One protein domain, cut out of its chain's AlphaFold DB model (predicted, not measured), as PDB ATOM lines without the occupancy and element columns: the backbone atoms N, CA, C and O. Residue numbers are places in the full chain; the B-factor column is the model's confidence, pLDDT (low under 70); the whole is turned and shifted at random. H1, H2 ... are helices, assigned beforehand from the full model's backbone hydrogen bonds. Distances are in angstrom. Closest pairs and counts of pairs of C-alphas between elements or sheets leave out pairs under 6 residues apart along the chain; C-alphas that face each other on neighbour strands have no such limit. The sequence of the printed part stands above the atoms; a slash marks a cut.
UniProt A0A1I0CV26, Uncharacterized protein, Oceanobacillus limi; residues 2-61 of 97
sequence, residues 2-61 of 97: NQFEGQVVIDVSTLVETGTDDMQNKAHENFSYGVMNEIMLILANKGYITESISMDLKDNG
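Overview. This is residues 2 to 61 of the 97 residues of an uncharacterized protein of Oceanobacillus limi (UniProt A0A1I0CV26). With little regular structure, this is a long, loose frame of three lengthwise runs: residues 2 to 22 go out along the long axis, H1 and the longer H2 come back one after the other, and residues 45 to 61 go out again. The 60 printed residues include two named helices, H1 then H2, and no named strand; the class is all helix, with 18 residues in named elements. The radius of gyration of the C-alphas is 14.8 A, and the spans are 50 by 23 by 14 A.

Along the chain. After residues 2 to 22, H1 holds residues 23 to 28, with C-alpha 23 at (261.835, 259.841, 287.173). H2 holds residues 33 to 44, 16.1 A long, ending at C-alpha 44 (262.342, 243.325, 259.583).

Arrangement. H1 and H2 are apart, joined by a tight link of 4 residues. In both, every O i to N i+4 pair is within hydrogen-bond range. Residues 42 to 47, of which 42 to 44 belong to H2, stand free.

Size, cuts and confidence. The C-alphas farthest apart, of Asn 2 and Gly 19, are 50.9 A apart. The printed part has no cut. Its mean pLDDT is 77.3; residues 18 to 22, 24 to 26 and 29 to 30 are under 70.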
ATOM      1  N   ASN A   2     275.197 243.394 248.362       86.50
ATOM      2  CA  ASN A   2     275.873 244.452 249.106       86.50
ATOM      3  C   ASN A   2     275.068 244.712 250.376       86.50
ATOM      4  O   ASN A   2     273.845 244.833 250.306       86.50
ATOM      5  N   GLN A   3     275.753 244.760 251.511       83.19
ATOM      6  CA  GLN A   3     275.169 245.135 252.788       83.19
ATOM      7  C   GLN A   3     275.309 246.646 252.957       83.19
ATOM      8  O   GLN A   3     276.376 247.202 252.701       83.19
ATOM      9  N   PHE A   4     274.226 247.288 253.379       84.62
ATOM     10  CA  PHE A   4     274.207 248.696 253.749       84.62
ATOM     11  C   PHE A   4     273.856 248.789 255.226       84.62
ATOM     12  O   PHE A   4     272.961 248.089 255.695       84.62
ATOM     13  N   GLU A   5     274.567 249.651 255.938       83.69
ATOM     14  CA  GLU A   5     274.398 249.875 257.368       83.69
ATOM     15  C   GLU A   5     274.244 251.375 257.618       83.69
ATOM     16  O   GLU A   5     274.887 252.197 256.960       83.69
ATOM     17  N   GLY A   6     273.351 251.734 258.533       81.44
ATOM     18  CA  GLY A   6     273.040 253.116 258.871       81.44
ATOM     19  C   GLY A   6     272.158 253.195 260.114       81.44
ATOM     20  O   GLY A   6     271.654 252.181 260.592       81.44
ATOM     21  N   GLN A   7     271.975 254.408 260.633       81.50
ATOM     22  CA  GLN A   7     271.233 254.660 261.867       81.50
ATOM     23  C   GLN A   7     269.929 255.412 261.583       81.50
ATOM     24  O   GLN A   7     269.923 256.412 260.865       81.50
ATOM     25  N   VAL A   8     268.832 254.954 262.190       76.50
ATOM     26  CA  VAL A   8     267.583 255.720 262.295       76.50
ATOM     27  C   VAL A   8     267.569 256.408 263.658       76.50
ATOM     28  O   VAL A   8     267.760 255.749 264.677       76.50
ATOM     29  N   VAL A   9     267.345 257.724 263.673       79.00
ATOM     30  CA  VAL A   9     267.242 258.534 264.895       79.00
ATOM     31  C   VAL A   9     265.819 259.070 265.005       79.00
ATOM     32  O   VAL A   9     265.286 259.612 264.037       79.00
ATOM     33  N   ILE A  10     265.203 258.890 266.173       77.69
ATOM     34  CA  ILE A  10     263.888 259.437 266.509       77.69
ATOM     35  C   ILE A  10     264.073 260.324 267.736       77.69
ATOM     36  O   ILE A  10     264.376 259.823 268.817       77.69
ATOM     37  N   ASP A  11     263.882 261.629 267.562       77.69
ATOM     38  CA  ASP A  11     263.939 262.585 268.664       77.69
ATOM     39  C   ASP A  11     262.601 262.597 269.412       77.69
ATOM     40  O   ASP A  11     261.540 262.814 268.818       77.69
ATOM     41  N   VAL A  12     262.651 262.364 270.723       78.12
ATOM     42  CA  VAL A  12     261.476 262.352 271.604       78.12
ATOM     43  C   VAL A  12     261.672 263.306 272.777       78.12
ATOM     44  O   VAL A  12     262.779 263.473 273.285       78.12
ATOM     45  N   SER A  13     260.582 263.921 273.229       78.75
ATOM     46  CA  SER A  13     260.539 264.726 274.449       78.75
ATOM     47  C   SER A  13     259.346 264.316 275.297       78.75
ATOM     48  O   SER A  13     258.270 264.021 274.774       78.75
ATOM     49  N   THR A  14     259.530 264.308 276.612       82.88
ATOM     50  CA  THR A  14     258.465 264.013 277.568       82.88
ATOM     51  C   THR A  14     258.581 264.918 278.785       82.88
ATOM     52  O   THR A  14     259.663 265.419 279.096       82.88
ATOM     53  N   LEU A  15     257.453 265.147 279.452       81.56
ATOM     54  CA  LEU A  15     257.389 265.898 280.697       81.56
ATOM     55  C   LEU A  15     257.400 264.926 281.866       81.56
ATOM     56  O   LEU A  15     256.654 263.948 281.865       81.56
ATOM     57  N   VAL A  16     258.215 265.221 282.874       76.44
ATOM     58  CA  VAL A  16     258.308 264.409 284.087       76.44
ATOM     59  C   VAL A  16     258.147 265.312 285.304       76.44
ATOM     60  O   VAL A  16     258.798 266.352 285.397       76.44
ATOM     61  N   GLU A  17     257.277 264.925 286.237       71.38
ATOM     62  CA  GLU A  17     257.097 265.645 287.500       71.38
ATOM     63  C   GLU A  17     258.342 265.513 288.382       71.38
ATOM     64  O   GLU A  17     258.807 264.407 288.664       71.38
ATOM     65  N   THR A  18     258.874 266.644 288.843       67.19
ATOM     66  CA  THR A  18     260.047 266.694 289.724       67.19
ATOM     67  C   THR A  18     259.720 266.198 291.129       67.19
ATOM     68  O   THR A  18     258.811 266.738 291.755       67.19
ATOM     69  N   GLY A  19     260.496 265.240 291.661       64.00
ATOM     70  CA  GLY A  19     260.444 264.891 293.091       64.00
ATOM     71  C   GLY A  19     260.547 263.410 293.471       64.00
ATOM     72  O   GLY A  19     260.351 263.095 294.642       64.00
ATOM     73  N   THR A  20     260.847 262.494 292.544       56.41
ATOM     74  CA  THR A  20     261.119 261.082 292.889       56.41
ATOM     75  C   THR A  20     262.404 260.595 292.230       56.41
ATOM     76  O   THR A  20     262.624 260.886 291.063       56.41
ATOM     77  N   ASP A  21     263.224 259.814 292.933       58.19
ATOM     78  CA  ASP A  21     264.532 259.333 292.445       58.19
ATOM     79  C   ASP A  21     264.455 258.421 291.193       58.19
ATOM     80  O   ASP A  21     265.477 258.057 290.623       58.19
ATOM     81  N   ASP A  22     263.244 258.082 290.730       68.31
ATOM     82  CA  ASP A  22     262.956 257.111 289.662       68.31
ATOM     83  C   ASP A  22     262.323 257.736 288.396       68.31
ATOM     84  O   ASP A  22     261.641 257.087 287.603       68.31
ATOM     85  N   MET A  23     262.503 259.045 288.211       70.19
ATOM     86  CA  MET A  23     261.835 259.841 287.173       70.19
ATOM     87  C   MET A  23     262.119 259.384 285.732       70.19
ATOM     88  O   MET A  23     261.210 259.389 284.906       70.19
ATOM     89  N   GLN A  24     263.343 258.945 285.427       67.81
ATOM     90  CA  GLN A  24     263.680 258.418 284.096       67.81
ATOM     91  C   GLN A  24     263.001 257.073 283.821       67.81
ATOM     92  O   GLN A  24     262.503 256.851 282.721       67.81
ATOM     93  N   ASN A  25     262.922 256.191 284.820       69.12
ATOM     94  CA  ASN A  25     262.268 254.897 284.647       69.12
ATOM     95  C   ASN A  25     260.755 255.058 284.492       69.12
ATOM     96  O   ASN A  25     260.185 254.420 283.617       69.12
ATOM     97  N   LYS A  26     260.122 255.978 285.232       69.88
ATOM     98  CA  LYS A  26     258.707 256.345 285.024       69.88
ATOM     99  C   LYS A  26     258.442 256.956 283.651       69.88
ATOM    100  O   LYS A  26     257.415 256.689 283.045       69.88
ATOM    101  N   ALA A  27     259.370 257.756 283.130       71.25
ATOM    102  CA  ALA A  27     259.260 258.291 281.774       71.25
ATOM    103  C   ALA A  27     259.378 257.196 280.698       71.25
ATOM    104  O   ALA A  27     258.853 257.349 279.594       71.25
ATOM    105  N   HIS A  28     260.049 256.092 281.031       72.56
ATOM    106  CA  HIS A  28     260.138 254.898 280.201       72.56
ATOM    107  C   HIS A  28     259.056 253.850 280.503       72.56
ATOM    108  O   HIS A  28     258.894 252.913 279.713       72.56
ATOM    109  N   GLU A  29     258.286 253.987 281.591       64.38
ATOM    110  CA  GLU A  29     257.093 253.172 281.808       64.38
ATOM    111  C   GLU A  29     256.189 253.372 280.587       64.38
ATOM    112  O   GLU A  29     255.900 254.498 280.188       64.38
ATOM    113  N   ASN A  30     255.775 252.262 279.972       62.25
ATOM    114  CA  ASN A  30     255.045 252.144 278.698       62.25
ATOM    115  C   ASN A  30     255.884 251.924 277.428       62.25
ATOM    116  O   ASN A  30     255.326 251.431 276.443       62.25
ATOM    117  N   PHE A  31     257.210 252.098 277.448       71.44
ATOM    118  CA  PHE A  31     258.090 251.514 276.421       71.44
ATOM    119  C   PHE A  31     258.323 250.024 276.697       71.44
ATOM    120  O   PHE A  31     259.430 249.553 276.952       71.44
ATOM    121  N   SER A  32     257.224 249.268 276.692       70.75
ATOM    122  CA  SER A  32     257.255 247.836 276.961       70.75
ATOM    123  C   SER A  32     258.041 247.085 275.887       70.75
ATOM    124  O   SER A  32     258.110 247.491 274.724       70.75
ATOM    125  N   TYR A  33     258.543 245.911 276.264       74.12
ATOM    126  CA  TYR A  33     259.129 244.959 275.323       74.12
ATOM    127  C   TYR A  33     258.206 244.672 274.123       74.12
ATOM    128  O   TYR A  33     258.684 244.505 273.007       74.12
ATOM    129  N   GLY A  34     256.881 244.669 274.332       77.88
ATOM    130  CA  GLY A  34     255.897 244.470 273.263       77.88
ATOM    131  C   GLY A  34     255.970 245.546 272.178       77.88
ATOM    132  O   GLY A  34     256.082 245.212 271.003       77.88
ATOM    133  N   VAL A  35     256.003 246.824 272.572       79.31
ATOM    134  CA  VAL A  35     256.101 247.959 271.635       79.31
ATOM    135  C   VAL A  35     257.425 247.925 270.870       79.31
ATOM    136  O   VAL A  35     257.450 248.109 269.655       79.31
ATOM    137  N   MET A  36     258.529 247.627 271.559       83.62
ATOM    138  CA  MET A  36     259.840 247.505 270.914       83.62
ATOM    139  C   MET A  36     259.861 246.372 269.890       83.62
ATOM    140  O   MET A  36     260.329 246.559 268.769       83.62
ATOM    141  N   ASN A  37     259.292 245.218 270.238       83.50
ATOM    142  CA  ASN A  37     259.203 244.076 269.339       83.50
ATOM    143  C   ASN A  37     258.339 244.375 268.099       83.50
ATOM    144  O   ASN A  37     258.694 243.967 266.995       83.50
ATOM    145  N   GLU A  38     257.242 245.122 268.246       84.38
ATOM    146  CA  GLU A  38     256.433 245.570 267.104       84.38
ATOM    147  C   GLU A  38     257.245 246.445 266.137       84.38
ATOM    148  O   GLU A  38     257.217 246.213 264.926       84.38
ATOM    149  N   ILE A  39     258.029 247.396 266.656       86.50
ATOM    150  CA  ILE A  39     258.915 248.241 265.839       86.50
ATOM    151  C   ILE A  39     259.953 247.382 265.100       86.50
ATOM    152  O   ILE A  39     260.135 247.544 263.890       86.50
ATOM    153  N   MET A  40     260.592 246.436 265.795       86.69
ATOM    154  CA  MET A  40     261.568 245.520 265.190       86.69
ATOM    155  C   MET A  40     260.944 244.689 264.059       86.69
ATOM    156  O   MET A  40     261.539 244.552 262.990       86.69
ATOM    157  N   LEU A  41     259.723 244.176 264.249       86.94
ATOM    158  CA  LEU A  41     259.006 243.400 263.231       86.94
ATOM    159  C   LEU A  41     258.654 244.234 261.991       86.94
ATOM    160  O   LEU A  41     258.789 243.747 260.864       86.94
ATOM    161  N   ILE A  42     258.232 245.488 262.177       87.00
ATOM    162  CA  ILE A  42     257.933 246.408 261.068       87.00
ATOM    163  C   ILE A  42     259.187 246.652 260.218       87.00
ATOM    164  O   ILE A  42     259.116 246.626 258.986       87.00
ATOM    165  N   LEU A  43     260.338 246.846 260.863       87.88
ATOM    166  CA  LEU A  43     261.622 247.058 260.193       87.88
ATOM    167  C   LEU A  43     262.109 245.783 259.487       87.88
ATOM    168  O   LEU A  43     262.472 245.835 258.305       87.88
ATOM    169  N   ALA A  44     262.000 244.630 260.148       88.81
ATOM    170  CA  ALA A  44     262.342 243.325 259.583       88.81
ATOM    171  C   ALA A  44     261.512 242.981 258.338       88.81
ATOM    172  O   ALA A  44     262.058 242.467 257.360       88.81
ATOM    173  N   ASN A  45     260.222 243.343 258.301       88.38
ATOM    174  CA  ASN A  45     259.379 243.178 257.107       88.38
ATOM    175  C   ASN A  45     259.921 243.920 255.869       88.38
ATOM    176  O   ASN A  45     259.581 243.564 254.739       88.38
ATOM    177  N   LYS A  46     260.756 244.946 256.063       87.00
ATOM    178  CA  LYS A  46     261.402 245.715 254.989       87.00
ATOM    179  C   LYS A  46     262.861 245.323 254.745       87.00
ATOM    180  O   LYS A  46     263.518 245.959 253.927       87.00
ATOM    181  N   GLY A  47     263.343 244.266 255.398       86.25
ATOM    182  CA  GLY A  47     264.713 243.773 255.259       86.25
ATOM    183  C   GLY A  47     265.732 244.490 256.146       86.25
ATOM    184  O   GLY A  47     266.927 244.258 255.977       86.25
ATOM    185  N   TYR A  48     265.289 245.332 257.086       88.19
ATOM    186  CA  TYR A  48     266.170 245.925 258.093       88.19
ATOM    187  C   TYR A  48     266.286 244.998 259.299       88.19
ATOM    188  O   TYR A  48     265.280 244.569 259.857       88.19
ATOM    189  N   ILE A  49     267.513 244.719 259.726       86.75
ATOM    190  CA  ILE A  49     267.777 243.966 260.951       86.75
ATOM    191  C   ILE A  49     268.107 244.976 262.046       86.75
ATOM    192  O   ILE A  49     269.050 245.751 261.914       86.75
ATOM    193  N   THR A  50     267.319 244.975 263.117       83.75
ATOM    194  CA  THR A  50     267.566 245.783 264.317       83.75
ATOM    195  C   THR A  50     268.018 244.881 265.451       83.75
ATOM    196  O   THR A  50     267.257 244.015 265.875       83.75
ATOM    197  N   GLU A  51     269.233 245.083 265.952       76.06
ATOM    198  CA  GLU A  51     269.790 244.276 267.048       76.06
ATOM    199  C   GLU A  51     269.423 244.829 268.429       76.06
ATOM    200  O   GLU A  51     269.290 244.076 269.391       76.06
ATOM    201  N   SER A  52     269.230 246.144 268.533       73.94
ATOM    202  CA  SER A  52     268.791 246.801 269.762       73.94
ATOM    203  C   SER A  52     268.057 248.106 269.461       73.94
ATOM    204  O   SER A  52     268.312 248.762 268.450       73.94
ATOM    205  N   ILE A  53     267.136 248.475 270.350       78.00
ATOM    206  CA  ILE A  53     266.518 249.801 270.403       78.00
ATOM    207  C   ILE A  53     266.919 250.389 271.752       78.00
ATOM    208  O   ILE A  53     266.709 249.759 272.788       78.00
ATOM    209  N   SER A  54     267.530 251.569 271.735       72.25
ATOM    210  CA  SER A  54     267.914 252.298 272.944       72.25
ATOM    211  C   SER A  54     267.166 253.622 273.011       72.25
ATOM    212  O   SER A  54     266.809 254.198 271.982       72.25
ATOM    213  N   MET A  55     266.905 254.080 274.230       72.25
ATOM    214  CA  MET A  55     266.290 255.370 274.517       72.25
ATOM    215  C   MET A  55     267.139 256.066 275.571       72.25
ATOM    216  O   MET A  55     267.524 255.448 276.562       72.25
ATOM    217  N   ASP A  56     267.449 257.332 275.322       73.50
ATOM    218  CA  ASP A  56     268.192 258.186 276.240       73.50
ATOM    219  C   ASP A  56     267.341 259.425 276.533       73.50
ATOM    220  O   ASP A  56     266.898 260.114 275.610       73.50
ATOM    221  N   LEU A  57     267.094 259.690 277.815       70.19
ATOM    222  CA  LEU A  57     266.370 260.867 278.282       70.19
ATOM    223  C   LEU A  57     267.315 261.742 279.096       70.19
ATOM    224  O   LEU A  57     267.745 261.383 280.194       70.19
ATOM    225  N   LYS A  58     267.592 262.931 278.567       75.31
ATOM    226  CA  LYS A  58     268.401 263.949 279.238       75.31
ATOM    227  C   LYS A  58     267.501 264.972 279.909       75.31
ATOM    228  O   LYS A  58     266.527 265.430 279.314       75.31
ATOM    229  N   ASP A  59     267.854 265.343 281.137       75.25
ATOM    230  CA  ASP A  59     267.231 266.477 281.810       75.25
ATOM    231  C   ASP A  59     267.652 267.772 281.102       75.25
ATOM    232  O   ASP A  59     268.836 268.111 281.045       75.25
ATOM    233  N   ASN A  60     266.669 268.471 280.538       78.56
ATOM    234  CA  ASN A  60     266.851 269.741 279.838       78.56
ATOM    235  C   ASN A  60     266.416 270.947 280.694       78.56
ATOM    236  O   ASN A  60     266.324 272.064 280.180       78.56
ATOM    237  N   GLY A  61     266.179 270.740 281.993       79.69
ATOM    238  CA  GLY A  61     265.817 271.771 282.957       79.69
ATOM    239  C   GLY A  61     264.328 272.119 282.980       79.69
ATOM    240  O   GLY A  61     263.472 271.429 282.426       79.69
TER     241      GLY A  61